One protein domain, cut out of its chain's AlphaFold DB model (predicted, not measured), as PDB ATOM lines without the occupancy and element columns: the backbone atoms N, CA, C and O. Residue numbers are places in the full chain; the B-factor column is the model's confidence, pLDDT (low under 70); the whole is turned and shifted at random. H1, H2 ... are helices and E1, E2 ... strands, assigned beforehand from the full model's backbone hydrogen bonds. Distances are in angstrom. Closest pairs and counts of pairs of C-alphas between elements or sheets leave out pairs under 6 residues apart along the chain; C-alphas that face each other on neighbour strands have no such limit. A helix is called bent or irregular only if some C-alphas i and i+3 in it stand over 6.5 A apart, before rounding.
ATOM      1  N   GLU A  12      -9.583  61.662 -37.441       50.09
ATOM      2  CA  GLU A  12      -9.523  63.093 -37.737       50.09
ATOM      3  C   GLU A  12      -8.172  63.711 -37.358       50.09
ATOM      4  O   GLU A  12      -7.638  64.505 -38.132       50.09
ATOM      5  N   PHE A  13      -7.555  63.291 -36.250       51.50
ATOM      6  CA  PHE A  13      -6.232  63.759 -35.820       51.50
ATOM      7  C   PHE A  13      -5.121  63.312 -36.780       51.50
ATOM      8  O   PHE A  13      -4.201  64.072 -37.078       51.50
ATOM      9  N   THR A  14      -5.238  62.108 -37.349       58.12
ATOM     10  CA  THR A  14      -4.304  61.620 -38.378       58.12
ATOM     11  C   THR A  14      -4.455  62.368 -39.712       58.12
ATOM     12  O   THR A  14      -3.504  62.435 -40.491       58.12
ATOM     13  N   ARG A  15      -5.639  62.933 -39.994       62.06
ATOM     14  CA  ARG A  15      -5.921  63.726 -41.207       62.06
ATOM     15  C   ARG A  15      -5.631  65.214 -41.040       62.06
ATOM     16  O   ARG A  15      -5.486  65.901 -42.048       62.06
ATOM     17  N   ALA A  16      -5.587  65.697 -39.805       68.31
ATOM     18  CA  ALA A  16      -5.338  67.084 -39.475       68.31
ATOM     19  C   ALA A  16      -3.894  67.500 -39.789       68.31
ATOM     20  O   ALA A  16      -2.970  66.682 -39.803       68.31
ATOM     21  N   VAL A  17      -3.709  68.793 -40.031       78.44
ATOM     22  CA  VAL A  17      -2.405  69.383 -40.351       78.44
ATOM     23  C   VAL A  17      -1.983  70.319 -39.243       78.44
ATOM     24  O   VAL A  17      -2.804  71.064 -38.710       78.44
ATOM     25  N   THR A  18      -0.707  70.314 -38.892       85.06
ATOM     26  CA  THR A  18      -0.179  71.317 -37.970       85.06
ATOM     27  C   THR A  18      -0.123  72.670 -38.662       85.06
ATOM     28  O   THR A  18       0.241  72.747 -39.838       85.06
ATOM     29  N   GLN A  19      -0.428  73.742 -37.935       88.12
ATOM     30  CA  GLN A  19      -0.129  75.088 -38.401       88.12
ATOM     31  C   GLN A  19       1.354  75.182 -38.787       88.12
ATOM     32  O   GLN A  19       2.239  74.824 -38.010       88.12
ATOM     33  N   ILE A  20       1.602  75.647 -40.008       88.44
ATOM     34  CA  ILE A  20       2.938  75.968 -40.498       88.44
ATOM     35  C   ILE A  20       3.231  77.422 -40.152       88.44
ATOM     36  O   ILE A  20       2.366  78.287 -40.317       88.44
ATOM     37  N   HIS A  21       4.441  77.672 -39.664       90.25
ATOM     38  CA  HIS A  21       4.901  79.007 -39.302       90.25
ATOM     39  C   HIS A  21       5.893  79.510 -40.341       90.25
ATOM     40  O   HIS A  21       6.707  78.749 -40.868       90.25
ATOM     41  N   GLU A  22       5.817  80.804 -40.629       88.31
ATOM     42  CA  GLU A  22       6.788  81.476 -41.485       88.31
ATOM     43  C   GLU A  22       8.060  81.801 -40.685       88.31
ATOM     44  O   GLU A  22       7.960  82.143 -39.499       88.31
ATOM     45  N   PRO A  23       9.253  81.733 -41.303       89.38
ATOM     46  CA  PRO A  23      10.496  82.110 -40.643       89.38
ATOM     47  C   PRO A  23      10.457  83.549 -40.106       89.38
ATOM     48  O   PRO A  23      10.181  84.500 -40.841       89.38
ATOM     49  N   GLY A  24      10.779  83.718 -38.822       89.25
ATOM     50  CA  GLY A  24      10.962  85.024 -38.183       89.25
ATOM     51  C   GLY A  24      12.374  85.591 -38.368       89.25
ATOM     52  O   GLY A  24      13.214  85.016 -39.058       89.25
ATOM     53  N   ALA A  25      12.675  86.713 -37.715       87.06
ATOM     54  CA  ALA A  25      14.056  87.189 -37.615       87.06
ATOM     55  C   ALA A  25      14.862  86.312 -36.635       87.06
ATOM     56  O   ALA A  25      14.314  85.848 -35.639       87.06
ATOM     57  N   LEU A  26      16.162  86.130 -36.899       86.25
ATOM     58  CA  LEU A  26      17.135  85.531 -35.973       86.25
ATOM     59  C   LEU A  26      18.177  86.598 -35.595       86.25
ATOM     60  O   LEU A  26      19.293  86.566 -36.112       86.25
ATOM     61  N   PRO A  27      17.803  87.614 -34.797       83.94
ATOM     62  CA  PRO A  27      18.705  88.715 -34.474       83.94
ATOM     63  C   PRO A  27      19.907  88.235 -33.659       83.94
ATOM     64  O   PRO A  27      19.741  87.659 -32.587       83.94
ATOM     65  N   THR A  28      21.118  88.491 -34.137       80.50
ATOM     66  CA  THR A  28      22.348  88.281 -33.372       80.50
ATOM     67  C   THR A  28      22.850  89.606 -32.818       80.50
ATOM     68  O   THR A  28      22.821  90.632 -33.495       80.50
ATOM     69  N   ASP A  29      23.288  89.581 -31.562       80.38
ATOM     70  CA  ASP A  29      23.947  90.709 -30.917       80.38
ATOM     71  C   ASP A  29      25.437  90.369 -30.764       80.38
ATOM     72  O   ASP A  29      25.764  89.428 -30.033       80.38
ATOM     73  N   PRO A  30      26.347  91.079 -31.455       78.88
ATOM     74  CA  PRO A  30      27.778  90.807 -31.372       78.88
ATOM     75  C   PRO A  30      28.371  91.115 -29.989       78.88
ATOM     76  O   PRO A  30      29.484  90.670 -29.706       78.88
ATOM     77  N   GLU A  31      27.666  91.865 -29.134       81.81
ATOM     78  CA  GLU A  31      28.084  92.130 -27.755       81.81
ATOM     79  C   GLU A  31      27.785  90.956 -26.818       81.81
ATOM     80  O   GLU A  31      28.412  90.852 -25.763       81.81
ATOM     81  N   ILE A  32      26.871  90.051 -27.194       77.31
ATOM     82  CA  ILE A  32      26.541  88.852 -26.420       77.31
ATOM     83  C   ILE A  32      27.558  87.749 -26.751       77.31
ATOM     84  O   ILE A  32      27.610  87.269 -27.887       77.31
ATOM     85  N   PRO A  33      28.360  87.285 -25.772       81.25
ATOM     86  CA  PRO A  33      29.299  86.199 -26.011       81.25
ATOM     87  C   PRO A  33      28.624  84.912 -26.505       81.25
ATOM     88  O   PRO A  33      27.505  84.578 -26.114       81.25
ATOM     89  N   ALA A  34      29.349  84.122 -27.300       87.75
ATOM     90  CA  ALA A  34      28.891  82.804 -27.738       87.75
ATOM     91  C   ALA A  34      28.594  81.867 -26.547       87.75
ATOM     92  O   ALA A  34      29.176  82.014 -25.465       87.75
ATOM     93  N   ARG A  35      27.767  80.829 -26.758       93.00
ATOM     94  CA  ARG A  35      27.331  79.898 -25.693       93.00
ATOM     95  C   ARG A  35      28.461  79.316 -24.847       93.00
ATOM     96  O   ARG A  35      28.276  79.088 -23.658       93.00
ATOM     97  N   HIS A  36      29.637  79.093 -25.432       93.62
ATOM     98  CA  HIS A  36      30.802  78.576 -24.714       93.62
ATOM     99  C   HIS A  36      31.317  79.561 -23.659       93.62
ATOM    100  O   HIS A  36      31.649  79.149 -22.555       93.62
ATOM    101  N   ALA A  37      31.333  80.859 -23.961       93.19
ATOM    102  CA  ALA A  37      31.762  81.872 -23.007       93.19
ATOM    103  C   ALA A  37      30.774  81.986 -21.835       93.19
ATOM    104  O   ALA A  37      31.203  81.982 -20.684       93.19
ATOM    105  N   TYR A  38      29.461  81.984 -22.100       93.69
ATOM    106  CA  TYR A  38      28.451  81.950 -21.032       93.69
ATOM    107  C   TYR A  38      28.502  80.675 -20.199       93.69
ATOM    108  O   TYR A  38      28.276  80.717 -18.991       93.69
ATOM    109  N   TRP A  39      28.821  79.542 -20.821       96.38
ATOM    110  CA  TRP A  39      29.000  78.289 -20.103       96.38
ATOM    111  C   TRP A  39      30.133  78.391 -19.083       96.38
ATOM    112  O   TRP A  39      29.961  77.965 -17.945       96.38
ATOM    113  N   GLU A  40      31.256  79.016 -19.438       96.31
ATOM    114  CA  GLU A  40      32.373  79.221 -18.506       96.31
ATOM    115  C   GLU A  40      32.052  80.180 -17.349       96.31
ATOM    116  O   GLU A  40      32.685  80.084 -16.298       96.31
ATOM    117  N   LEU A  41      31.043  81.050 -17.485       94.44
ATOM    118  CA  LEU A  41      30.560  81.888 -16.378       94.44
ATOM    119  C   LEU A  41      29.812  81.081 -15.304       94.44
ATOM    120  O   LEU A  41      29.644  81.557 -14.178       94.44
ATOM    121  N   LEU A  42      29.357  79.866 -15.627       95.19
ATOM    122  CA  LEU A  42      28.713  78.986 -14.660       95.19
ATOM    123  C   LEU A  42      29.755  78.286 -13.768       95.19
ATOM    124  O   LEU A  42      30.742  77.736 -14.277       95.19
ATOM    125  N   PRO A  43      29.507  78.197 -12.446       95.81
ATOM    126  CA  PRO A  43      30.343  77.414 -11.542       95.81
ATOM    127  C   PRO A  43      30.538  75.972 -12.033       95.81
ATOM    128  O   PRO A  43      29.621  75.344 -12.571       95.81
ATOM    129  N   GLY A  44      31.748  75.431 -11.864       96.94
ATOM    130  CA  GLY A  44      32.104  74.111 -12.401       96.94
ATOM    131  C   GLY A  44      31.241  72.966 -11.858       96.94
ATOM    132  O   GLY A  44      30.898  72.044 -12.596       96.94
ATOM    133  N   ASP A  45      30.823  73.048 -10.597       96.81
ATOM    134  CA  ASP A  45      29.914  72.092  -9.958       96.81
ATOM    135  C   ASP A  45      28.488  72.165 -10.530       96.81
ATOM    136  O   ASP A  45      27.855  71.130 -10.755       96.81
ATOM    137  N   VAL A  46      27.995  73.369 -10.839       96.69
ATOM    138  CA  VAL A  46      26.707  73.586 -11.516       96.69
ATOM    139  C   VAL A  46      26.721  72.945 -12.904       96.69
ATOM    140  O   VAL A  46      25.797  72.198 -13.247       96.69
ATOM    141  N   ARG A  47      27.789  73.173 -13.677       97.56
ATOM    142  CA  ARG A  47      27.975  72.567 -15.003       97.56
ATOM    143  C   ARG A  47      28.027  71.046 -14.942       97.56
ATOM    144  O   ARG A  47      27.294  70.376 -15.671       97.56
ATOM    145  N   ALA A  48      28.846  70.499 -14.045       97.50
ATOM    146  CA  ALA A  48      28.965  69.057 -13.852       97.50
ATOM    147  C   ALA A  48      27.607  68.430 -13.506       97.50
ATOM    148  O   ALA A  48      27.214  67.423 -14.094       97.50
ATOM    149  N   ARG A  49      26.840  69.072 -12.617       97.38
ATOM    150  CA  ARG A  49      25.529  68.580 -12.188       97.38
ATOM    151  C   ARG A  49      24.463  68.657 -13.281       97.38
ATOM    152  O   ARG A  49      23.578  67.800 -13.308       97.38
ATOM    153  N   LEU A  50      24.514  69.659 -14.161       97.12
ATOM    154  CA  LEU A  50      23.653  69.723 -15.347       97.12
ATOM    155  C   LEU A  50      23.914  68.538 -16.279       97.12
ATOM    156  O   LEU A  50      22.976  67.815 -16.618       97.12
ATOM    157  N   LEU A  51      25.181  68.317 -16.638       97.88
ATOM    158  CA  LEU A  51      25.589  67.237 -17.538       97.88
ATOM    159  C   LEU A  51      25.266  65.857 -16.947       97.88
ATOM    160  O   LEU A  51      24.658  65.025 -17.615       97.88
ATOM    161  N   GLU A  52      25.568  65.636 -15.665       97.88
ATOM    162  CA  GLU A  52      25.247  64.388 -14.957       97.88
ATOM    163  C   GLU A  52      23.740  64.074 -15.003       97.88
ATOM    164  O   GLU A  52      23.322  62.942 -15.271       97.88
ATOM    165  N   LYS A  53      22.903  65.087 -14.750       97.56
ATOM    166  CA  LYS A  53      21.442  64.941 -14.720       97.56
ATOM    167  C   LYS A  53      20.830  64.746 -16.105       97.56
ATOM    168  O   LYS A  53      19.803  64.065 -16.190       97.56
ATOM    169  N   ALA A  54      21.417  65.353 -17.133       97.75
ATOM    170  CA  ALA A  54      20.983  65.218 -18.518       97.75
ATOM    171  C   ALA A  54      21.376  63.858 -19.113       97.75
ATOM    172  O   ALA A  54      20.600  63.300 -19.882       97.75
ATOM    173  N   GLY A  55      22.512  63.288 -18.695       97.56
ATOM    174  CA  GLY A  55      23.033  62.031 -19.230       97.56
ATOM    175  C   GLY A  55      23.868  62.249 -20.491       97.56
ATOM    176  O   GLY A  55      24.683  63.169 -20.542       97.56
ATOM    177  N   ALA A  56      23.694  61.393 -21.498       96.88
ATOM    178  CA  ALA A  56      24.303  61.594 -22.808       96.88
ATOM    179  C   ALA A  56      23.706  62.858 -23.441       96.88
ATOM    180  O   ALA A  56      22.516  62.904 -23.750       96.88
ATOM    181  N   CYS A  57      24.533  63.896 -23.569       96.75
ATOM    182  CA  CYS A  57      24.125  65.198 -24.084       96.75
ATOM    183  C   CYS A  57      23.735  65.089 -25.563       96.75
ATOM    184  O   CYS A  57      24.525  64.605 -26.373       96.75
ATOM    185  N   LEU A  58      22.523  65.537 -25.889       96.50
ATOM    186  CA  LEU A  58      22.030  65.687 -27.259       96.50
ATOM    187  C   LEU A  58      22.305  67.104 -27.755       96.50
ATOM    188  O   LEU A  58      22.894  67.280 -28.808       96.50
ATOM    189  N   THR A  59      21.925  68.107 -26.959       97.19
ATOM    190  CA  THR A  59      22.221  69.512 -27.238       97.19
ATOM    191  C   THR A  59      22.366  70.310 -25.954       97.19
ATOM    192  O   THR A  59      21.884  69.911 -24.886       97.19
ATOM    193  N   TRP A  60      22.996  71.472 -26.067       97.69
ATOM    194  CA  TRP A  60      23.098  72.431 -24.984       97.69
ATOM    195  C   TRP A  60      23.392  73.839 -25.500       97.69
ATOM    196  O   TRP A  60      23.978  74.043 -26.571       97.69
ATOM    197  N   TRP A  61      23.040  74.816 -24.677       97.25
ATOM    198  CA  TRP A  61      23.501  76.187 -24.824       97.25
ATOM    199  C   TRP A  61      23.499  76.902 -23.476       97.25
ATOM    200  O   TRP A  61      22.852  76.480 -22.514       97.25
ATOM    201  N   ALA A  62      24.242  78.000 -23.428       97.06
ATOM    202  CA  ALA A  62      24.226  78.958 -22.341       97.06
ATOM    203  C   ALA A  62      24.109  80.363 -22.925       97.06
ATOM    204  O   ALA A  62      24.533  80.606 -24.055       97.06
ATOM    205  N   GLY A  63      23.524  81.269 -22.160       94.25
ATOM    206  CA  GLY A  63      23.270  82.634 -22.587       94.25
ATOM    207  C   GLY A  63      22.759  83.486 -21.435       94.25
ATOM    208  O   GLY A  63      22.611  82.980 -20.316       94.25
ATOM    209  N   PRO A  64      22.498  84.772 -21.692       92.56
ATOM    210  CA  PRO A  64      21.841  85.622 -20.720       92.56
ATOM    211  C   PRO A  64      20.373  85.208 -20.558       92.56
ATOM    212  O   PRO A  64      19.700  84.863 -21.528       92.56
ATOM    213  N   ASP A  65      19.863  85.263 -19.331       90.50
ATOM    214  CA  ASP A  65      18.425  85.336 -19.087       90.50
ATOM    215  C   ASP A  65      17.883  86.740 -19.428       90.50
ATOM    216  O   ASP A  65      18.614  87.624 -19.881       90.50
ATOM    217  N   SER A  66      16.593  86.977 -19.185       85.75
ATOM    218  CA  SER A  66      15.957  88.282 -19.427       85.75
ATOM    219  C   SER A  66      16.557  89.445 -18.622       85.75
ATOM    220  O   SER A  66      16.266  90.599 -18.916       85.75
ATOM    221  N   GLU A  67      17.354  89.160 -17.591       88.25
ATOM    222  CA  GLU A  67      18.056  90.141 -16.759       88.25
ATOM    223  C   GLU A  67      19.563  90.201 -17.083       88.25
ATOM    224  O   GLU A  67      20.325  90.852 -16.369       88.25
ATOM    225  N   GLY A  68      20.016  89.526 -18.145       88.69
ATOM    226  CA  GLY A  68      21.420  89.502 -18.559       88.69
ATOM    227  C   GLY A  68      22.298  88.513 -17.785       88.69
ATOM    228  O   GLY A  68      23.513  88.474 -17.999       88.69
ATOM    229  N   ARG A  69      21.727  87.710 -16.879       92.12
ATOM    230  CA  ARG A  69      22.489  86.806 -16.003       92.12
ATOM    231  C   ARG A  69      22.769  85.470 -16.686       92.12
ATOM    232  O   ARG A  69      21.936  85.007 -17.459       92.12
ATOM    233  N   PRO A  70      23.879  84.786 -16.362       93.56
ATOM    234  CA  PRO A  70      24.174  83.481 -16.939       93.56
ATOM    235  C   PRO A  70      23.087  82.439 -16.636       93.56
ATOM    236  O   PRO A  70      22.768  82.150 -15.477       93.56
ATOM    237  N   ALA A  71      22.570  81.826 -17.693       96.50
ATOM    238  CA  ALA A  71      21.659  80.695 -17.662       96.50
ATOM    239  C   ALA A  71      22.111  79.635 -18.673       96.50
ATOM    240  O   ALA A  71      22.866  79.920 -19.604       96.50
ATOM    241  N   ALA A  72      21.661  78.396 -18.491       98.00
ATOM    242  CA  ALA A  72      21.931  77.333 -19.452       98.00
ATOM    243  C   ALA A  72      20.835  76.278 -19.502       98.00
ATOM    244  O   ALA A  72      20.101  76.046 -18.536       98.00
ATOM    245  N   LEU A  73      20.795  75.591 -20.637       98.25
ATOM    246  CA  LEU A  73      19.923  74.469 -20.911       98.25
ATOM    247  C   LEU A  73      20.753  73.314 -21.472       98.25
ATOM    248  O   LEU A  73      21.611  73.505 -22.331       98.25
ATOM    249  N   VAL A  74      20.488  72.107 -20.977       98.56
ATOM    250  CA  VAL A  74      21.064  70.860 -21.483       98.56
ATOM    251  C   VAL A  74      19.935  69.863 -21.708       98.56
ATOM    252  O   VAL A  74      19.176  69.562 -20.780       98.56
ATOM    253  N   VAL A  75      19.839  69.327 -22.920       98.38
ATOM    254  CA  VAL A  75      18.984  68.176 -23.229       98.38
ATOM    255  C   VAL A  75      19.870  66.954 -23.363       98.38
ATOM    256  O   VAL A  75      20.820  66.951 -24.142       98.38
ATOM    257  N   GLY A  76      19.537  65.896 -22.637       98.06
ATOM    258  CA  GLY A  76      20.160  64.595 -22.816       98.06
ATOM    259  C   GLY A  76      19.154  63.457 -22.740       98.06
ATOM    260  O   GLY A  76      17.957  63.663 -22.516       98.06
ATOM    261  N   ASP A  77      19.655  62.237 -22.896       97.38
ATOM    262  CA  ASP A  77      18.859  61.006 -22.890       97.38
ATOM    263  C   ASP A  77      18.118  60.720 -21.571       97.38
ATOM    264  O   ASP A  77      17.155  59.952 -21.554       97.38
ATOM    265  N   ARG A  78      18.520  61.352 -20.463       97.94
ATOM    266  CA  ARG A  78      17.894  61.201 -19.136       97.94
ATOM    267  C   ARG A  78      17.078  62.412 -18.707       97.94
ATOM    268  O   ARG A  78      16.394  62.347 -17.671       97.94
ATOM    269  N   GLY A  79      17.141  63.533 -19.420       97.00
ATOM    270  CA  GLY A  79      16.378  64.708 -19.026       97.00
ATOM    271  C   GLY A  79      16.702  66.002 -19.749       97.00
ATOM    272  O   GLY A  79      17.794  66.203 -20.270       97.00
ATOM    273  N   LEU A  80      15.737  66.912 -19.657       98.06
ATOM    274  CA  LEU A  80      15.887  68.326 -19.962       98.06
ATOM    275  C   LEU A  80      16.195  69.076 -18.666       98.06
ATOM    276  O   LEU A  80      15.378  69.101 -17.736       98.06
ATOM    277  N   CYS A  81      17.380  69.670 -18.604       98.31
ATOM    278  CA  CYS A  81      17.889  70.395 -17.452       98.31
ATOM    279  C   CYS A  81      18.054  71.875 -17.799       98.31
ATOM    280  O   CYS A  81      18.662  72.205 -18.809       98.31
ATOM    281  N   ARG A  82      17.537  72.758 -16.946       97.62
ATOM    282  CA  ARG A  82      17.714  74.213 -17.035       97.62
ATOM    283  C   ARG A  82      18.376  74.711 -15.763       97.62
ATOM    284  O   ARG A  82      18.093  74.178 -14.688       97.62
ATOM    285  N   VAL A  83      19.209  75.733 -15.860       97.44
ATOM    286  CA  VAL A  83      19.721  76.477 -14.709       97.44
ATOM    287  C   VAL A  83      19.642  77.967 -14.995       97.44
ATOM    288  O   VAL A  83      19.883  78.393 -16.121       97.44
ATOM    289  N   GLY A  84      19.339  78.747 -13.967       95.62
ATOM    290  CA  GLY A  84      19.460  80.199 -13.988       95.62
ATOM    291  C   GLY A  84      19.951  80.707 -12.639       95.62
ATOM    292  O   GLY A  84      19.843  80.008 -11.622       95.62
ATOM    293  N   GLN A  85      20.503  81.914 -12.643       93.81
ATOM    294  CA  GLN A  85      20.875  82.616 -11.425       93.81
ATOM    295  C   GLN A  85      19.631  83.246 -10.787       93.81
ATOM    296  O   GLN A  85      18.816  83.870 -11.457       93.81
ATOM    297  N   VAL A  86      19.488  83.083  -9.479       91.06
ATOM    298  CA  VAL A  86      18.451  83.708  -8.658       91.06
ATOM    299  C   VAL A  86      19.118  84.418  -7.488       91.06
ATOM    300  O   VAL A  86      20.141  83.964  -6.985       91.06
ATOM    301  N   LEU A  87      18.551  85.533  -7.038       88.31
ATOM    302  CA  LEU A  87      19.003  86.185  -5.811       88.31
ATOM    303  C   LEU A  87      18.234  85.608  -4.627       88.31
ATOM    304  O   LEU A  87      17.003  85.656  -4.597       88.31
ATOM    305  N   ARG A  88      18.958  85.090  -3.638       88.06
ATOM    306  CA  ARG A  88      18.403  84.662  -2.357       88.06
ATOM    307  C   ARG A  88      19.051  85.479  -1.255       88.06
ATOM    308  O   ARG A  88      20.265  85.453  -1.105       88.06
ATOM    309  N   ASP A  89      18.245  86.256  -0.538       90.81
ATOM    310  CA  ASP A  89      18.720  87.157   0.521       90.81
ATOM    311  C   ASP A  89      19.847  88.106   0.048       90.81
ATOM    312  O   ASP A  89      20.778  88.425   0.779       90.81
ATOM    313  N   GLY A  90      19.776  88.539  -1.220       86.31
ATOM    314  CA  GLY A  90      20.778  89.400  -1.862       86.31
ATOM    315  C   GLY A  90      22.031  88.676  -2.372       86.31
ATOM    316  O   GLY A  90      22.881  89.310  -2.992       86.31
ATOM    317  N   VAL A  91      22.141  87.363  -2.162       87.00
ATOM    318  CA  VAL A  91      23.267  86.540  -2.615       87.00
ATOM    319  C   VAL A  91      22.889  85.788  -3.899       87.00
ATOM    320  O   VAL A  91      21.821  85.173  -3.950       87.00
ATOM    321  N   PRO A  92      23.730  85.807  -4.950       86.81
ATOM    322  CA  PRO A  92      23.488  85.014  -6.149       86.81
ATOM    323  C   PRO A  92      23.613  83.506  -5.889       86.81
ATOM    324  O   PRO A  92      24.669  83.016  -5.495       86.81
ATOM    325  N   GLU A  93      22.551  82.762  -6.181       93.12
ATOM    326  CA  GLU A  93      22.494  81.299  -6.160       93.12
ATOM    327  C   GLU A  93      22.078  80.761  -7.537       93.12
ATOM    328  O   GLU A  93      21.327  81.400  -8.269       93.12
ATOM    329  N   TYR A  94      22.524  79.557  -7.902       93.75
ATOM    330  CA  TYR A  94      22.100  78.900  -9.142       93.75
ATOM    331  C   TYR A  94      21.015  77.863  -8.865       93.75
ATOM    332  O   TYR A  94      21.233  76.888  -8.141       93.75
ATOM    333  N   ARG A  95      19.840  78.037  -9.481       94.62
ATOM    334  CA  ARG A  95      18.705  77.126  -9.313       94.62
ATOM    335  C   ARG A  95      18.504  76.272 -10.556       94.62
ATOM    336  O   ARG A  95      18.193  76.771 -11.631       94.62
ATOM    337  N   GLY A  96      18.647  74.961 -10.377       94.25
ATOM    338  CA  GLY A  96      18.420  73.971 -11.424       94.25
ATOM    339  C   GLY A  96      16.989  73.428 -11.440       94.25
ATOM    340  O   GLY A  96      16.427  73.089 -10.397       94.25
ATOM    341  N   GLN A  97      16.434  73.257 -12.634       95.50
ATOM    342  CA  GLN A  97      15.194  72.540 -12.908       95.50
ATOM    343  C   GLN A  97      15.488  71.336 -13.803       95.50
ATOM    344  O   GLN A  97      16.237  71.444 -14.768       95.50
ATOM    345  N   ARG A  98      14.854  70.192 -13.524       96.25
ATOM    346  CA  ARG A  98      14.927  68.999 -14.378       96.25
ATOM    347  C   ARG A  98      13.533  68.469 -14.689       96.25
ATOM    348  O   ARG A  98      12.735  68.281 -13.772       96.25
ATOM    349  N   ALA A  99      13.286  68.171 -15.958       96.94
ATOM    350  CA  ALA A  99      12.265  67.224 -16.391       96.94
ATOM    351  C   ALA A  99      12.959  65.911 -16.782       96.94
ATOM    352  O   ALA A  99      13.994  65.931 -17.452       96.94
ATOM    353  N   ARG A 100      12.459  64.771 -16.297       97.94
ATOM    354  CA  ARG A 100      13.087  63.464 -16.543       97.94
ATOM    355  C   ARG A 100      12.534  62.877 -17.829       97.94
ATOM    356  O   ARG A 100      11.323  62.813 -17.973       97.94
ATOM    357  N   VAL A 101      13.408  62.416 -18.713       97.75
ATOM    358  CA  VAL A 101      12.996  61.611 -19.866       97.75
ATOM    359  C   VAL A 101      12.626  60.216 -19.369       97.75
ATOM    360  O   VAL A 101      13.361  59.621 -18.578       97.75
ATOM    361  N   GLU A 102      11.474  59.706 -19.798       97.69
ATOM    362  CA  GLU A 102      11.087  58.330 -19.512       97.69
ATOM    363  C   GLU A 102      12.044  57.359 -20.225       97.69
ATOM    364  O   GLU A 102      12.259  57.504 -21.437       97.69
ATOM    365  N   PRO A 103      12.603  56.355 -19.522       94.56
ATOM    366  CA  PRO A 103      13.515  55.393 -20.129       94.56
ATOM    367  C   PRO A 103      12.924  54.732 -21.380       94.56
ATOM    368  O   PRO A 103      11.787  54.264 -21.370       94.56
ATOM    369  N   GLY A 104      13.701  54.701 -22.465       93.56
ATOM    370  CA  GLY A 104      13.296  54.093 -23.738       93.56
ATOM    371  C   GLY A 104      12.282  54.896 -24.561       93.56
ATOM    372  O   GLY A 104      11.884  54.430 -25.623       93.56
ATOM    373  N   SER A 105      11.865  56.085 -24.107       96.25
ATOM    374  CA  SER A 105      10.935  56.943 -24.860       96.25
ATOM    375  C   SER A 105      11.610  57.896 -25.847       96.25
ATOM    376  O   SER A 105      10.916  58.508 -26.653       96.25
ATOM    377  N   LEU A 106      12.937  58.051 -25.767       96.75
ATOM    378  CA  LEU A 106      13.688  58.920 -26.665       96.75
ATOM    379  C   LEU A 106      13.782  58.288 -28.057       96.75
ATOM    380  O   LEU A 106      14.367  57.219 -28.237       96.75
ATOM    381  N   HIS A 107      13.270  59.006 -29.045       94.44
ATOM    382  CA  HIS A 107      13.379  58.680 -30.455       94.44
ATOM    383  C   HIS A 107      14.121  59.794 -31.175       94.44
ATOM    384  O   HIS A 107      13.795  60.962 -30.995       94.44
ATOM    385  N   SER A 108      15.088  59.418 -32.007       92.38
ATOM    386  CA  SER A 108      15.932  60.340 -32.765       92.38
ATOM    387  C   SER A 108      15.776  60.073 -34.255       92.38
ATOM    388  O   SER A 108      15.695  58.918 -34.679       92.38
ATOM    389  N   ARG A 109      15.755  61.134 -35.054       91.62
ATOM    390  CA  ARG A 109      15.729  61.086 -36.517       91.62
ATOM    391  C   ARG A 109      16.614  62.193 -37.079       91.62
ATOM    392  O   ARG A 109      16.949  63.151 -36.384       91.62
ATOM    393  N   SER A 110      16.983  62.056 -38.344       90.44
ATOM    394  CA  SER A 110      17.675  63.094 -39.099       90.44
ATOM    395  C   SER A 110      16.850  63.512 -40.310       90.44
ATOM    396  O   SER A 110      16.024  62.750 -40.820       90.44
ATOM    397  N   PHE A 111      17.034  64.755 -40.740       85.44
ATOM    398  CA  PHE A 111      16.490  65.275 -41.986       85.44
ATOM    399  C   PHE A 111      17.666  65.724 -42.847       85.44
ATOM    400  O   PHE A 111      18.450  66.586 -42.452       85.44
ATOM    401  N   ASP A 112      17.801  65.104 -44.017       76.69
ATOM    402  CA  ASP A 112      18.923  65.303 -44.936       76.69
ATOM    403  C   ASP A 112      18.575  66.213 -46.126       76.69
ATOM    404  O   ASP A 112      19.397  66.397 -47.022       76.69
ATOM    405  N   GLY A 113      17.370  66.796 -46.145       64.44
ATOM    406  CA  GLY A 113      16.953  67.769 -47.158       64.44
ATOM    407  C   GLY A 113      16.834  67.214 -48.573       64.44
ATOM    408  O   GLY A 113      16.626  67.990 -49.508       64.44
ATOM    409  N   ARG A 114      16.954  65.894 -48.763       59.31
ATOM    410  CA  ARG A 114      16.789  65.290 -50.081       59.31
ATOM    411  C   ARG A 114      15.309  65.321 -50.461       59.31
ATOM    412  O   ARG A 114      14.469  64.947 -49.640       59.31
ATOM    413  N   PRO A 115      14.960  65.765 -51.684       52.09
ATOM    414  CA  PRO A 115      13.591  65.640 -52.152       52.09
ATOM    415  C   PRO A 115      13.185  64.159 -52.094       52.09
ATOM    416  O   PRO A 115      14.015  63.299 -52.413       52.09
ATOM    417  N   PRO A 116      11.948  63.840 -51.672       50.81
ATOM    418  CA  PRO A 116      11.460  62.466 -51.697       50.81
ATOM    419  C   PRO A 116      11.653  61.885 -53.106       50.81
ATOM    420  O   PRO A 116      11.434  62.581 -54.103       50.81
ATOM    421  N   ALA A 117      12.119  60.634 -53.191       50.44
ATOM    422  CA  ALA A 117      12.518  59.974 -54.445       50.44
ATOM    423  C   ALA A 117      11.396  59.941 -55.505       50.44
ATOM    424  O   ALA A 117      11.639  59.762 -56.694       50.44
ATOM    425  N   ASP A 118      10.169  60.141 -55.053       49.28
ATOM    426  CA  ASP A 118       8.901  60.110 -55.757       49.28
ATOM    427  C   ASP A 118       8.379  61.504 -56.172       49.28
ATOM    428  O   ASP A 118       7.267  61.619 -56.687       49.28
ATOM    429  N   GLY A 119       9.173  62.573 -56.008       39.50
ATOM    430  CA  GLY A 119       8.921  63.899 -56.601       39.50
ATOM    431  C   GLY A 119       7.663  64.620 -56.099       39.50
ATOM    432  O   GLY A 119       7.346  65.719 -56.555       39.50
ATOM    433  N   ARG A 120       6.938  64.030 -55.147       43.19
ATOM    434  CA  ARG A 120       5.793  64.650 -54.488       43.19
ATOM    435  C   ARG A 120       6.299  65.476 -53.319       43.19
ATOM    436  O   ARG A 120       6.669  64.942 -52.281       43.19
ATOM    437  N   ALA A 121       6.281  66.795 -53.482       40.91
ATOM    438  CA  ALA A 121       6.258  67.696 -52.342       40.91
ATOM    439  C   ALA A 121       4.951  67.432 -51.584       40.91
ATOM    440  O   ALA A 121       3.891  67.940 -51.952       40.91
ATOM    441  N   THR A 122       4.990  66.565 -50.576       46.47
ATOM    442  CA  THR A 122       3.844  66.341 -49.702       46.47
ATOM    443  C   THR A 122       3.740  67.562 -48.801       46.47
ATOM    444  O   THR A 122       4.367  67.629 -47.747       46.47
ATOM    445  N   ALA A 123       2.978  68.566 -49.235       46.59
ATOM    446  CA  ALA A 123       2.406  69.498 -48.279       46.59
ATOM    447  C   ALA A 123       1.656  68.648 -47.235       46.59
ATOM    448  O   ALA A 123       0.908  67.743 -47.628       46.59
ATOM    449  N   PRO A 124       1.880  68.851 -45.929       49.53
ATOM    450  CA  PRO A 124       1.061  68.188 -44.932       49.53
ATOM    451  C   PRO A 124      -0.374  68.692 -45.122       49.53
ATOM    452  O   PRO A 124      -0.654  69.861 -44.876       49.53
ATOM    453  N   GLY A 125      -1.260  67.829 -45.634       51.84
ATOM    454  CA  GLY A 125      -2.692  68.113 -45.731       51.84
ATOM    455  C   GLY A 125      -3.385  67.716 -47.016       51.84
ATOM    456  O   GLY A 125      -2.996  68.109 -48.110       51.84
ATOM    457  N   LEU A 126      -4.501  67.005 -46.863       55.22
ATOM    458  CA  LEU A 126      -5.538  66.952 -47.888       55.22
ATOM    459  C   LEU A 126      -6.313  68.287 -47.882       55.22
ATOM    460  O   LEU A 126      -6.501  68.865 -46.808       55.22
ATOM    461  N   PRO A 127      -6.801  68.781 -49.036       56.06
ATOM    462  CA  PRO A 127      -7.690  69.940 -49.073       56.06
ATOM    463  C   PRO A 127      -8.868  69.771 -48.099       56.06
ATOM    464  O   PRO A 127      -9.586  68.776 -48.170       56.06
ATOM    465  N   GLY A 128      -9.053  70.728 -47.184       61.72
ATOM    466  CA  GLY A 128     -10.119  70.701 -46.171       61.72
ATOM    467  C   GLY A 128      -9.768  70.009 -44.847       61.72
ATOM    468  O   GLY A 128     -10.635  69.919 -43.980       61.72
ATOM    469  N   ALA A 129      -8.529  69.541 -44.658       69.62
ATOM    470  CA  ALA A 129      -8.075  69.042 -43.361       69.62
ATOM    471  C   ALA A 129      -8.117  70.148 -42.280       69.62
ATOM    472  O   ALA A 129      -7.724  71.285 -42.564       69.62
ATOM    473  N   PRO A 130      -8.556  69.843 -41.044       76.12
ATOM    474  CA  PRO A 130      -8.520  70.811 -39.954       76.12
ATOM    475  C   PRO A 130      -7.072  71.188 -39.614       76.12
ATOM    476  O   PRO A 130      -6.183  70.333 -39.584       76.12
ATOM    477  N   VAL A 131      -6.842  72.478 -39.354       82.06
ATOM    478  CA  VAL A 131      -5.536  73.007 -38.938       82.06
ATOM    479  C   VAL A 131      -5.465  73.004 -37.416       82.06
ATOM    480  O   VAL A 131      -6.183  73.757 -36.757       82.06
ATOM    481  N   LEU A 132      -4.583  72.180 -36.863       85.31
ATOM    482  CA  LEU A 132      -4.281  72.135 -35.439       85.31
ATOM    483  C   LEU A 132      -3.274  73.226 -35.097       85.31
ATOM    484  O   LEU A 132      -2.255  73.382 -35.775       85.31
ATOM    485  N   ARG A 133      -3.557  73.979 -34.037       88.31
ATOM    486  CA  ARG A 133      -2.732  75.108 -33.610       88.31
ATOM    487  C   ARG A 133      -2.104  74.807 -32.265       88.31
ATOM    488  O   ARG A 133      -2.799  74.400 -31.341       88.31
ATOM    489  N   LEU A 134      -0.804  75.048 -32.179       90.12
ATOM    490  CA  LEU A 134      -0.085  75.087 -30.921       90.12
ATOM    491  C   LEU A 134       0.106  76.547 -30.515       90.12
ATOM    492  O   LEU A 134       0.613  77.347 -31.301       90.12
ATOM    493  N   GLU A 135      -0.293  76.894 -29.296       90.44
ATOM    494  CA  GLU A 135      -0.030  78.222 -28.752       90.44
ATOM    495  C   GLU A 135       1.457  78.352 -28.402       90.44
ATOM    496  O   GLU A 135       1.954  77.752 -27.451       90.44
ATOM    497  N   LEU A 136       2.165  79.143 -29.203       91.75
ATOM    498  CA  LEU A 136       3.552  79.551 -28.997       91.75
ATOM    499  C   LEU A 136       3.611  81.079 -29.022       91.75
ATOM    500  O   LEU A 136       2.811  81.711 -29.719       91.75
ATOM    501  N   ASP A 137       4.559  81.679 -28.307       92.38
ATOM    502  CA  ASP A 137       4.833  83.105 -28.481       92.38
ATOM    503  C   ASP A 137       5.393  83.402 -29.887       92.38
ATOM    504  O   ASP A 137       5.796  82.508 -30.637       92.38
ATOM    505  N   ARG A 138       5.380  84.681 -30.276       92.94
ATOM    506  CA  ARG A 138       5.749  85.106 -31.633       92.94
ATOM    507  C   ARG A 138       7.203  84.777 -31.985       92.94
ATOM    508  O   ARG A 138       7.496  84.532 -33.155       92.94
ATOM    509  N   GLU A 139       8.102  84.795 -31.007       93.38
ATOM    510  CA  GLU A 139       9.524  84.528 -31.227       93.38
ATOM    511  C   GLU A 139       9.745  83.035 -31.474       93.38
ATOM    512  O   GLU A 139      10.340  82.664 -32.486       93.38
ATOM    513  N   ALA A 140       9.147  82.179 -30.645       94.69
ATOM    514  CA  ALA A 140       9.154  80.733 -30.816       94.69
ATOM    515  C   ALA A 140       8.524  80.299 -32.149       94.69
ATOM    516  O   ALA A 140       9.077  79.431 -32.827       94.69
ATOM    517  N   GLN A 141       7.411  80.919 -32.566       95.50
ATOM    518  CA  GLN A 141       6.820  80.695 -33.897       95.50
ATOM    519  C   GLN A 141       7.807  81.051 -35.013       95.50
ATOM    520  O   GLN A 141       7.980  80.282 -35.957       95.50
ATOM    521  N   GLY A 142       8.486  82.194 -34.883       94.81
ATOM    522  CA  GLY A 142       9.483  82.648 -35.845       94.81
ATOM    523  C   GLY A 142      10.671  81.694 -35.964       94.81
ATOM    524  O   GLY A 142      11.092  81.396 -37.082       94.81
ATOM    525  N   VAL A 143      11.183  81.178 -34.842       95.88
ATOM    526  CA  VAL A 143      12.265  80.177 -34.819       95.88
ATOM    527  C   VAL A 143      11.797  78.855 -35.426       95.88
ATOM    528  O   VAL A 143      12.478  78.303 -36.290       95.88
ATOM    529  N   LEU A 144      10.618  78.368 -35.028       95.81
ATOM    530  CA  LEU A 144      10.014  77.154 -35.581       95.81
ATOM    531  C   LEU A 144       9.852  77.251 -37.104       95.81
ATOM    532  O   LEU A 144      10.148  76.292 -37.814       95.81
ATOM    533  N   GLY A 145       9.458  78.423 -37.605       92.88
ATOM    534  CA  GLY A 145       9.263  78.678 -39.027       92.88
ATOM    535  C   GLY A 145      10.518  78.511 -39.887       92.88
ATOM    536  O   GLY A 145      10.400  78.230 -41.078       92.88
ATOM    537  N   HIS A 146      11.726  78.606 -39.314       92.12
ATOM    538  CA  HIS A 146      12.964  78.342 -40.062       92.12
ATOM    539  C   HIS A 146      13.138  76.867 -40.425       92.12
ATOM    540  O   HIS A 146      13.803  76.567 -41.420       92.12
ATOM    541  N   PHE A 147      12.577  75.941 -39.644       92.12
ATOM    542  CA  PHE A 147      12.744  74.511 -39.890       92.12
ATOM    543  C   PHE A 147      11.919  74.039 -41.102       92.12
ATOM    544  O   PHE A 147      10.844  74.577 -41.374       92.12
ATOM    545  N   PRO A 148      12.372  72.997 -41.827       89.88
ATOM    546  CA  PRO A 148      11.590  72.386 -42.901       89.88
ATOM    547  C   PRO A 148      10.217  71.892 -42.425       89.88
ATOM    548  O   PRO A 148      10.088  71.416 -41.298       89.88
ATOM    549  N   LEU A 149       9.209  71.913 -43.305       88.44
ATOM    550  CA  LEU A 149       7.821  71.549 -42.964       88.44
ATOM    551  C   LEU A 149       7.675  70.209 -42.215       88.44
ATOM    552  O   LEU A 149       6.963  70.184 -41.212       88.44
ATOM    553  N   PRO A 150       8.352  69.107 -42.614       86.44
ATOM    554  CA  PRO A 150       8.240  67.841 -41.885       86.44
ATOM    555  C   PRO A 150       8.788  67.917 -40.454       86.44
ATOM    556  O   PRO A 150       8.316  67.206 -39.573       86.44
ATOM    557  N   VAL A 151       9.777  68.782 -40.218       91.94
ATOM    558  CA  VAL A 151      10.350  69.016 -38.890       91.94
ATOM    559  C   VAL A 151       9.395  69.877 -38.062       91.94
ATOM    560  O   VAL A 151       9.159  69.551 -36.903       91.94
ATOM    561  N   GLN A 152       8.773  70.907 -38.650       93.69
ATOM    562  CA  GLN A 152       7.755  71.710 -37.953       93.69
ATOM    563  C   GLN A 152       6.564  70.864 -37.483       93.69
ATOM    564  O   GLN A 152       6.116  71.010 -36.345       93.69
ATOM    565  N   ASP A 153       6.056  69.977 -38.342       90.38
ATOM    566  CA  ASP A 153       4.970  69.047 -38.002       90.38
ATOM    567  C   ASP A 153       5.402  68.090 -36.879       90.38
ATOM    568  O   ASP A 153       4.720  67.987 -35.856       90.38
ATOM    569  N   PHE A 154       6.584  67.475 -37.006       91.75
ATOM    570  CA  PHE A 154       7.131  66.570 -35.993       91.75
ATOM    571  C   PHE A 154       7.247  67.223 -34.609       91.75
ATOM    572  O   PHE A 154       6.845  66.623 -33.612       91.75
ATOM    573  N   LEU A 155       7.790  68.443 -34.540       94.81
ATOM    574  CA  LEU A 155       7.996  69.156 -33.278       94.81
ATOM    575  C   LEU A 155       6.668  69.507 -32.593       94.81
ATOM    576  O   LEU A 155       6.568  69.450 -31.372       94.81
ATOM    577  N   GLN A 156       5.632  69.851 -33.357       94.31
ATOM    578  CA  GLN A 156       4.360  70.308 -32.791       94.31
ATOM    579  C   GLN A 156       3.444  69.158 -32.365       94.31
ATOM    580  O   GLN A 156       2.746  69.280 -31.357       94.31
ATOM    581  N   ARG A 157       3.436  68.041 -33.109       90.56
ATOM    582  CA  ARG A 157       2.461  66.944 -32.944       90.56
ATOM    583  C   ARG A 157       2.220  66.488 -31.501       90.56
ATOM    584  O   ARG A 157       1.049  66.357 -31.140       90.56
ATOM    585  N   PRO A 158       3.246  66.271 -30.657       91.50
ATOM    586  CA  PRO A 158       3.040  65.775 -29.294       91.50
ATOM    587  C   PRO A 158       2.265  66.723 -28.367       91.50
ATOM    588  O   PRO A 158       1.870  66.307 -27.280       91.50
ATOM    589  N   PHE A 159       2.059  67.977 -28.773       92.38
ATOM    590  CA  PHE A 159       1.461  69.024 -27.948       92.38
ATOM    591  C   PHE A 159       0.051  69.439 -28.384       92.38
ATOM    592  O   PHE A 159      -0.568  70.265 -27.726       92.38
ATOM    593  N   LEU A 160      -0.476  68.877 -29.475       88.44
ATOM    594  CA  LEU A 160      -1.749  69.320 -30.067       88.44
ATOM    595  C   LEU A 160      -2.992  68.698 -29.421       88.44
ATOM    596  O   LEU A 160      -4.104  69.138 -29.695       88.44
ATOM    597  N   THR A 161      -2.824  67.661 -28.598       77.19
ATOM    598  CA  THR A 161      -3.925  66.914 -27.958       77.19
ATOM    599  C   THR A 161      -4.035  67.156 -26.455       77.19
ATOM    600  O   THR A 161      -4.850  66.515 -25.791       77.19
ATOM    601  N   GLY A 162      -3.207  68.044 -25.896       69.44
ATOM    602  CA  GLY A 162      -3.113  68.276 -24.458       69.44
ATOM    603  C   GLY A 162      -3.444  69.708 -24.056       69.44
ATOM    604  O   GLY A 162      -3.250  70.642 -24.824       69.44
ATOM    605  N   GLU A 163      -3.887  69.871 -22.812       70.25
ATOM    606  CA  GLU A 163      -4.079  71.181 -22.168       70.25
ATOM    607  C   GLU A 163      -2.800  71.687 -21.475       70.25
ATOM    608  O   GLU A 163      -2.785  72.754 -20.862       70.25
ATOM    609  N   ASP A 164      -1.713  70.910 -21.531       81.81
ATOM    610  CA  ASP A 164      -0.472  71.271 -20.862       81.81
ATOM    611  C   ASP A 164       0.149  72.501 -21.530       81.81
ATOM    612  O   ASP A 164       0.407  72.519 -22.734       81.81
ATOM    613  N   ARG A 165       0.484  73.508 -20.716       90.31
ATOM    614  CA  ARG A 165       1.258  74.661 -21.177       90.31
ATOM    615  C   ARG A 165       2.585  74.192 -21.778       90.31
ATOM    616  O   ARG A 165       3.366  73.509 -21.111       90.31
ATOM    617  N   VAL A 166       2.855  74.626 -23.006       94.81
ATOM    618  CA  VAL A 166       4.124  74.376 -23.692       94.81
ATOM    619  C   VAL A 166       5.111  75.497 -23.404       94.81
ATOM    620  O   VAL A 166       4.776  76.680 -23.408       94.81
ATOM    621  N   THR A 167       6.346  75.109 -23.118       95.31
ATOM    622  CA  THR A 167       7.510  75.986 -23.055       95.31
ATOM    623  C   THR A 167       8.351  75.757 -24.299       95.31
ATOM    624  O   THR A 167       8.659  74.607 -24.622       95.31
ATOM    625  N   ALA A 168       8.729  76.847 -24.959       96.94
ATOM    626  CA  ALA A 168       9.723  76.860 -26.014       96.94
ATOM    627  C   ALA A 168      11.020  77.460 -25.463       96.94
ATOM    628  O   ALA A 168      11.002  78.539 -24.880       96.94
ATOM    629  N   ASP A 169      12.133  76.761 -25.649       96.69
ATOM    630  CA  ASP A 169      13.472  77.290 -25.422       96.69
ATOM    631  C   ASP A 169      14.251  77.123 -26.722       96.69
ATOM    632  O   ASP A 169      14.200  76.066 -27.353       96.69
ATOM    633  N   TRP A 170      14.992  78.143 -27.125       96.12
ATOM    634  CA  TRP A 170      15.756  78.103 -28.361       96.12
ATOM    635  C   TRP A 170      17.110  78.766 -28.195       96.12
ATOM    636  O   TRP A 170      17.364  79.513 -27.249       96.12
ATOM    637  N   TYR A 171      17.979  78.470 -29.147       94.88
ATOM    638  CA  TYR A 171      19.272  79.103 -29.287       94.88
ATOM    639  C   TYR A 171      19.637  79.173 -30.755       94.88
ATOM    640  O   TYR A 171      19.353  78.250 -31.519       94.88
ATOM    641  N   TYR A 172      20.306  80.248 -31.133       94.12
ATOM    642  CA  TYR A 172      21.034  80.295 -32.380       94.12
ATOM    643  C   TYR A 172      22.281  81.155 -32.220       94.12
ATOM    644  O   TYR A 172      22.298  82.114 -31.449       94.12
ATOM    645  N   ASP A 173      23.319  80.805 -32.961       91.69
ATOM    646  CA  ASP A 173      24.528  81.598 -33.123       91.69
ATOM    647  C   ASP A 173      24.866  81.729 -34.602       91.69
ATOM    648  O   ASP A 173      24.694  80.807 -35.401       91.69
ATOM    649  N   GLU A 174      25.324  82.921 -34.963       92.56
ATOM    650  CA  GLU A 174      25.722  83.254 -36.319       92.56
ATOM    651  C   GLU A 174      27.240  83.199 -36.441       92.56
ATOM    652  O   GLU A 174      27.983  83.715 -35.608       92.56
ATOM    653  N   THR A 175      27.701  82.588 -37.522       91.38
ATOM    654  CA  THR A 175      29.087  82.631 -37.966       91.38
ATOM    655  C   THR A 175      29.115  83.244 -39.356       91.38
ATOM    656  O   THR A 175      28.567  82.681 -40.306       91.38
ATOM    657  N   VAL A 176      29.752  84.408 -39.474       91.06
ATOM    658  CA  VAL A 176      29.924  85.115 -40.747       91.06
ATOM    659  C   VAL A 176      31.313  84.811 -41.301       91.06
ATOM    660  O   VAL A 176      32.326  85.182 -40.711       91.06
ATOM    661  N   GLU A 177      31.353  84.151 -42.451       92.50
ATOM    662  CA  GLU A 177      32.561  83.883 -43.228       92.50
ATOM    663  C   GLU A 177      32.580  84.771 -44.492       92.50
ATOM    664  O   GLU A 177      31.551  85.332 -44.881       92.50
ATOM    665  N   PRO A 178      33.732  84.946 -45.168       93.69
ATOM    666  CA  PRO A 178      33.826  85.823 -46.341       93.69
ATOM    667  C   PRO A 178      32.876  85.479 -47.503       93.69
ATOM    668  O   PRO A 178      32.508  86.373 -48.279       93.69
ATOM    669  N   ASP A 179      32.519  84.201 -47.644       94.50
ATOM    670  CA  ASP A 179      31.731  83.617 -48.735       94.50
ATOM    671  C   ASP A 179      30.325  83.160 -48.316       94.50
ATOM    672  O   ASP A 179      29.478  82.969 -49.190       94.50
ATOM    673  N   ARG A 180      30.042  83.026 -47.015       93.88
ATOM    674  CA  ARG A 180      28.743  82.563 -46.506       93.88
ATOM    675  C   ARG A 180      28.467  83.022 -45.077       93.88
ATOM    676  O   ARG A 180      29.381  83.242 -44.290       93.88
ATOM    677  N   THR A 181      27.193  83.046 -44.717       93.12
ATOM    678  CA  THR A 181      26.742  83.133 -43.326       93.12
ATOM    679  C   THR A 181      26.145  81.799 -42.905       93.12
ATOM    680  O   THR A 181      25.400  81.181 -43.666       93.12
ATOM    681  N   SER A 182      26.472  81.345 -41.699       93.44
ATOM    682  CA  SER A 182      25.931  80.121 -41.109       93.44
ATOM    683  C   SER A 182      25.247  80.434 -39.787       93.44
ATOM    684  O   SER A 182      25.779  81.200 -38.994       93.44
ATOM    685  N   TRP A 183      24.111  79.798 -39.531       93.56
ATOM    686  CA  TRP A 183      23.424  79.811 -38.247       93.56
ATOM    687  C   TRP A 183      23.323  78.383 -37.744       93.56
ATOM    688  O   TRP A 183      22.736  77.544 -38.430       93.56
ATOM    689  N   PHE A 184      23.858  78.087 -36.565       94.00
ATOM    690  CA  PHE A 184      23.386  76.917 -35.832       94.00
ATOM    691  C   PHE A 184      22.112  77.328 -35.102       94.00
ATOM    692  O   PHE A 184      22.030  78.422 -34.556       94.00
ATOM    693  N   VAL A 185      21.081  76.491 -35.171       95.50
ATOM    694  CA  VAL A 185      19.757  76.775 -34.613       95.50
ATOM    695  C   VAL A 185      19.290  75.539 -33.870       95.50
ATOM    696  O   VAL A 185      19.296  74.447 -34.436       95.50
ATOM    697  N   ALA A 186      18.851  75.717 -32.631       97.06
ATOM    698  CA  ALA A 186      18.245  74.690 -31.802       97.06
ATOM    699  C   ALA A 186      16.912  75.190 -31.233       97.06
ATOM    700  O   ALA A 186      16.800  76.338 -30.806       97.06
ATOM    701  N   LEU A 187      15.909  74.316 -31.206       98.19
ATOM    702  CA  LEU A 187      14.594  74.570 -30.627       98.19
ATOM    703  C   LEU A 187      14.151  73.360 -29.809       98.19
ATOM    704  O   LEU A 187      14.092  72.241 -30.317       98.19
ATOM    705  N   VAL A 188      13.790  73.602 -28.555       98.31
ATOM    706  CA  VAL A 188      13.201  72.633 -27.635       98.31
ATOM    707  C   VAL A 188      11.785  73.081 -27.312       98.31
ATOM    708  O   VAL A 188      11.585  74.160 -26.764       98.31
ATOM    709  N   LEU A 189      10.808  72.225 -27.596       98.00
ATOM    710  CA  LEU A 189       9.452  72.360 -27.072       98.00
ATOM    711  C   LEU A 189       9.271  71.334 -25.957       98.00
ATOM    712  O   LEU A 189       9.673  70.175 -26.084       98.00
ATOM    713  N   SER A 190       8.686  71.748 -24.839       96.88
ATOM    714  CA  SER A 190       8.441  70.848 -23.716       96.88
ATOM    715  C   SER A 190       7.167  71.190 -22.958       96.88
ATOM    716  O   SER A 190       6.785  72.351 -22.856       96.88
ATOM    717  N   SER A 191       6.531  70.168 -22.398       94.75
ATOM    718  CA  SER A 191       5.376  70.277 -21.504       94.75
ATOM    719  C   SER A 191       5.613  69.440 -20.240       94.75
ATOM    720  O   SER A 191       6.732  68.998 -19.971       94.75
ATOM    721  N   GLY A 192       4.568  69.180 -19.450       91.94
ATOM    722  CA  GLY A 192       4.652  68.233 -18.334       91.94
ATOM    723  C   GLY A 192       4.910  66.781 -18.762       91.94
ATOM    724  O   GLY A 192       5.350  65.987 -17.933       91.94
ATOM    725  N   ARG A 193       4.645  66.430 -20.030       93.06
ATOM    726  CA  ARG A 193       4.580  65.034 -20.507       93.06
ATOM    727  C   ARG A 193       5.390  64.740 -21.763       93.06
ATOM    728  O   ARG A 193       5.668  63.576 -22.041       93.06
ATOM    729  N   ALA A 194       5.749  65.758 -22.535       95.50
ATOM    730  CA  ALA A 194       6.418  65.575 -23.814       95.50
ATOM    731  C   ALA A 194       7.581  66.551 -23.981       95.50
ATOM    732  O   ALA A 194       7.576  67.659 -23.443       95.50
ATOM    733  N   LEU A 195       8.572  66.108 -24.744       96.94
ATOM    734  CA  LEU A 195       9.706  66.890 -25.194       96.94
ATOM    735  C   LEU A 195       9.905  66.633 -26.680       96.94
ATOM    736  O   LEU A 195       9.959  65.476 -27.097       96.94
ATOM    737  N   THR A 196      10.086  67.698 -27.447       98.12
ATOM    738  CA  THR A 196      10.664  67.625 -28.783       98.12
ATOM    739  C   THR A 196      11.845  68.571 -28.884       98.12
ATOM    740  O   THR A 196      11.830  69.654 -28.305       98.12
ATOM    741  N   LEU A 197      12.857  68.172 -29.635       98.12
ATOM    742  CA  LEU A 197      14.062  68.948 -29.895       98.12
ATOM    743  C   LEU A 197      14.348  68.877 -31.391       98.12
ATOM    744  O   LEU A 197      14.244  67.796 -31.962       98.12
ATOM    745  N   ALA A 198      14.750  69.980 -32.006       97.88
ATOM    746  CA  ALA A 198      15.469  69.964 -33.270       97.88
ATOM    747  C   ALA A 198      16.692  70.866 -33.178       97.88
ATOM    748  O   ALA A 198      16.623  71.939 -32.582       97.88
ATOM    749  N   GLU A 199      17.783  70.450 -33.804       96.62
ATOM    750  CA  GLU A 199      18.945  71.291 -34.043       96.62
ATOM    751  C   GLU A 199      19.517  71.055 -35.437       96.62
ATOM    752  O   GLU A 199      19.337  69.985 -36.018       96.62
ATOM    753  N   GLY A 200      20.203  72.049 -35.984       94.88
ATOM    754  CA  GLY A 200      20.912  71.923 -37.249       94.88
ATOM    755  C   GLY A 200      21.599  73.218 -37.649       94.88
ATOM    756  O   GLY A 200      21.460  74.244 -36.981       94.88
ATOM    757  N   THR A 201      22.308  73.178 -38.774       94.00
ATOM    758  CA  THR A 201      22.981  74.356 -39.326       94.00
ATOM    759  C   THR A 201      22.285  74.814 -40.594       94.00
ATOM    760  O   THR A 201      22.112  74.039 -41.537       94.00
ATOM    761  N   ARG A 202      21.919  76.089 -40.647       91.56
ATOM    762  CA  ARG A 202      21.405  76.768 -41.833       91.56
ATOM    763  C   ARG A 202      22.509  77.633 -42.430       91.56
ATOM    764  O   ARG A 202      23.124  78.403 -41.709       91.56
ATOM    765  N   THR A 203      22.761  77.540 -43.730       92.44
ATOM    766  CA  THR A 203      23.778  78.348 -44.424       92.44
ATOM    767  C   THR A 203      23.147  79.190 -45.521       92.44
ATOM    768  O   THR A 203      22.222  78.738 -46.198       92.44
ATOM    769  N   LEU A 204      23.675  80.388 -45.738       91.75
ATOM    770  CA  LEU A 204      23.322  81.270 -46.842       91.75
ATOM    771  C   LEU A 204      24.601  81.780 -47.503       91.75
ATOM    772  O   LEU A 204      25.400  82.466 -46.867       91.75
ATOM    773  N   ASP A 205      24.781  81.453 -48.779       93.19
ATOM    774  CA  ASP A 205      25.923  81.936 -49.551       93.19
ATOM    775  C   ASP A 205      25.834  83.456 -49.737       93.19
ATOM    776  O   ASP A 205      24.751  84.047 -49.833       93.19
ATOM    777  N   ARG A 206      26.984  84.120 -49.805       91.38
ATOM    778  CA  ARG A 206      27.042  85.571 -49.953       91.38
ATOM    779  C   ARG A 206      26.359  86.019 -51.246       91.38
ATOM    780  O   ARG A 206      26.683  85.563 -52.338       91.38
ATOM    781  N   GLY A 207      25.439  86.974 -51.118       88.06
ATOM    782  CA  GLY A 207      24.659  87.505 -52.240       88.06
ATOM    783  C   GLY A 207      23.476  86.626 -52.658       88.06
ATOM    784  O   GLY A 207      22.702  87.041 -53.520       88.06
ATOM    785  N   ALA A 208      23.302  85.453 -52.042       88.56
ATOM    786  CA  ALA A 208      22.104  84.650 -52.212       88.56
ATOM    787  C   ALA A 208      20.917  85.269 -51.455       88.56
ATOM    788  O   ALA A 208      21.063  86.005 -50.477       88.56
ATOM    789  N   ARG A 209      19.713  84.963 -51.926       84.88
ATOM    790  CA  ARG A 209      18.456  85.371 -51.292       84.88
ATOM    791  C   ARG A 209      18.120  84.443 -50.124       84.88
ATOM    792  O   ARG A 209      18.494  83.276 -50.126       84.88
ATOM    793  N   ALA A 210      17.344  84.926 -49.155       79.12
ATOM    794  CA  ALA A 210      16.975  84.151 -47.965       79.12
ATOM    795  C   ALA A 210      16.271  82.808 -48.271       79.12
ATOM    796  O   ALA A 210      16.432  81.854 -47.507       79.12
ATOM    797  N   ASP A 211      15.543  82.716 -49.392       78.56
ATOM    798  CA  ASP A 211      14.879  81.496 -49.882       78.56
ATOM    799  C   ASP A 211      15.854  80.452 -50.458       78.56
ATOM    800  O   ASP A 211      15.475  79.307 -50.686       78.56
ATOM    801  N   GLN A 212      17.116  80.827 -50.675       82.94
ATOM    802  CA  GLN A 212      18.189  79.944 -51.143       82.94
ATOM    803  C   GLN A 212      19.030  79.372 -49.996       82.94
ATOM    804  O   GLN A 212      19.973  78.619 -50.249       82.94
ATOM    805  N   ALA A 213      18.710  79.719 -48.746       86.69
ATOM    806  CA  ALA A 213      19.382  79.156 -47.588       86.69
ATOM    807  C   ALA A 213      19.176  77.636 -47.515       86.69
ATOM    808  O   ALA A 213      18.103  77.115 -47.826       86.69
ATOM    809  N   ARG A 214      20.209  76.915 -47.080       88.81
ATOM    810  CA  ARG A 214      20.224  75.449 -47.030       88.81
ATOM    811  C   ARG A 214      20.379  74.968 -45.603       88.81
ATOM    812  O   ARG A 214      21.175  75.518 -44.853       88.81
ATOM    813  N   TRP A 215      19.648  73.918 -45.258       91.12
ATOM    814  CA  TRP A 215      19.817  73.212 -43.996       91.12
ATOM    815  C   TRP A 215      20.774  72.036 -44.149       91.12
ATOM    816  O   TRP A 215      20.714  71.306 -45.139       91.12
ATOM    817  N   HIS A 216      21.598  71.826 -43.129       90.19
ATOM    818  CA  HIS A 216      22.554  70.733 -43.033       90.19
ATOM    819  C   HIS A 216      22.410  70.045 -41.685       90.19
ATOM    820  O   HIS A 216      22.361  70.702 -40.644       90.19
ATOM    821  N   GLY A 217      22.374  68.712 -41.720       89.50
ATOM    822  CA  GLY A 217      22.493  67.884 -40.524       89.50
ATOM    823  C   GLY A 217      21.408  68.120 -39.480       89.50
ATOM    824  O   GLY A 217      21.724  68.071 -38.298       89.50
ATOM    825  N   ILE A 218      20.154  68.373 -39.887       94.75
ATOM    826  CA  ILE A 218      19.085  68.539 -38.900       94.75
ATOM    827  C   ILE A 218      18.897  67.216 -38.159       94.75
ATOM    828  O   ILE A 218      18.548  66.199 -38.768       94.75
ATOM    829  N   GLN A 219      19.088  67.250 -36.849       95.88
ATOM    830  CA  GLN A 219      18.740  66.180 -35.928       95.88
ATOM    831  C   GLN A 219      17.512  66.602 -35.143       95.88
ATOM    832  O   GLN A 219      17.400  67.750 -34.720       95.88
ATOM    833  N   TYR A 220      16.567  65.688 -34.971       94.94
ATOM    834  CA  TYR A 220      15.374  65.963 -34.193       94.94
ATOM    835  C   TYR A 220      14.952  64.754 -33.375       94.94
ATOM    836  O   TYR A 220      15.126  63.596 -33.765       94.94
ATOM    837  N   HIS A 221      14.423  65.054 -32.200       96.94
ATOM    838  CA  HIS A 221      14.186  64.103 -31.140       96.94
ATOM    839  C   HIS A 221      12.811  64.315 -30.536       96.94
ATOM    840  O   HIS A 221      12.335  65.444 -30.428       96.94
ATOM    841  N   GLN A 222      12.208  63.227 -30.082       96.88
ATOM    842  CA  GLN A 222      10.996  63.243 -29.281       96.88
ATOM    843  C   GLN A 222      11.182  62.314 -28.090       96.88
ATOM    844  O   GLN A 222      11.743  61.231 -28.230       96.88
ATOM    845  N   ALA A 223      10.692  62.725 -26.928       96.94
ATOM    846  CA  ALA A 223      10.678  61.905 -25.730       96.94
ATOM    847  C   ALA A 223       9.414  62.154 -24.905       96.94
ATOM    848  O   ALA A 223       8.801  63.223 -24.975       96.94
ATOM    849  N   ARG A 224       9.051  61.169 -24.079       96.31
ATOM    850  CA  ARG A 224       8.067  61.361 -23.010       96.31
ATOM    851  C   ARG A 224       8.787  61.844 -21.758       96.31
ATOM    852  O   ARG A 224       9.902  61.406 -21.464       96.31
ATOM    853  N   LEU A 225       8.159  62.760 -21.036       95.38
ATOM    854  CA  LEU A 225       8.653  63.282 -19.771       95.38
ATOM    855  C   LEU A 225       7.868  62.657 -18.624       95.38
ATOM    856  O   LEU A 225       6.639  62.645 -18.639       95.38
ATOM    857  N   ALA A 226       8.590  62.157 -17.626       91.88
ATOM    858  CA  ALA A 226       7.973  61.625 -16.426       91.88
ATOM    859  C   ALA A 226       7.412  62.784 -15.580       91.88
ATOM    860  O   ALA A 226       8.124  63.782 -15.381       91.88
ATOM    861  N   PRO A 227       6.185  62.650 -15.043       76.44
ATOM    862  CA  PRO A 227       5.634  63.622 -14.109       76.44
ATOM    863  C   PRO A 227       6.544  63.770 -12.883       76.44
ATOM    864  O   PRO A 227       7.271  62.845 -12.506       76.44
TER     865      PRO A 227
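Overview. This is residues 12 to 227 of the 228 residues of an uncharacterized protein of Streptomyces sp. CG 926 (UniProt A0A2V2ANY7). One large, twisted antiparallel sheet makes the core, in two wings, E1 to E4 and E6 to E9, joined where the ends of E4 and E9 meet; E1 crosses E6, E7 and E8. H2 and H3 cover one face of the sheet on the first wing, and H4 and H5 cover the opposite face on the second. The printed part has 216 residues, with five named helices and nine named strands in the order H1 H2 H3 E1 E2 E3 E4 E5 H4 H5 E6 E7 E8 E9, class mixed. The sheet branches at E9, and each wing is a meander, each strand the antiparallel neighbour of the one before. The whole is compact, with a radius of gyration of the C-alphas of 18.3 A, and spans 59 by 47 by 29 A.

Arrangement. H1, residues 12 to 15, is not on the sheet. H2, residues 35 to 41, is on it at a height of 7.5 A, only just over E1, residues 57 to 64, and E2, residues 70 to 76, with 3 C-alphas falling on each; its closest C-alphas to E1 are Arg 35 and Ala 62, 4.7 A. H3, residues 44 to 54, is on the same face, over E2 and E3, residues 79 to 88; its closest C-alphas to E2 are Ala 54 and Gly 76, 4.4 A. Hairpins join E1 to E2 (N 61 to O 73, 3.0 A), E2 to E3 (N 74 to O 81, 2.8 A), and E3 to E4, residues 91 to 101 (N 86 to O 93, 2.8 A). E9, residues 214 to 226, has E4 (N 226 to O 100, 2.8 A) and E5, residues 107 to 111 (N 109 to O 220, 2.8 A), on one side and E8, residues 194 to 205 (N 197 to O 221, 2.9 A), on the other. E7, residues 180 to 190, forms hairpins with E6, residues 167 to 176 (N 171 to O 186, 2.9 A), and E8 (N 187 to O 198, 2.8 A). H4, residues 138 to 145, runs across E6 at 65 degrees on the local plane; their closest C-alphas are Ala 140 and Ala 168, 6.2 A. H5, residues 149 to 159, is over E8 and E9; its closest C-alphas to E8 are Leu 155 and Thr 196, 5.4 A. Every O i to N i+4 pair is within hydrogen-bond range in H2, H3 and H4, against 5 of 7 in H5; H1 is too short for one.

Along the chain. H1 begins at C-alpha 12 (-9.523, 63.093, -37.737). H3 is 15.5 A long and H5 16.5 A; H5 is irregular, with C-alphas 155 and 158 7.2 A apart. E4 measures 32.0 A, E8 36.2 A and E9 35.7 A. E3 bends by 56 degrees at residue 85, and E9 by 57 degrees at residue 217. E9 ends at C-alpha 226 (7.973, 61.625, -16.426).

Size, cuts and confidence. The farthest C-alphas, Asp 89 and Asp 118, are 63.2 A apart. The printed part has no cut. H1 to H2 and E5 to H4 are long links, of 19 and 26 residues; residues 17 to 18 pair in parallel with 131 to 132, and 114 to 121 stand free. Mean pLDDT of the printed part is 88.2; residues 12 to 16, 113 to 129 and 162 are under 70.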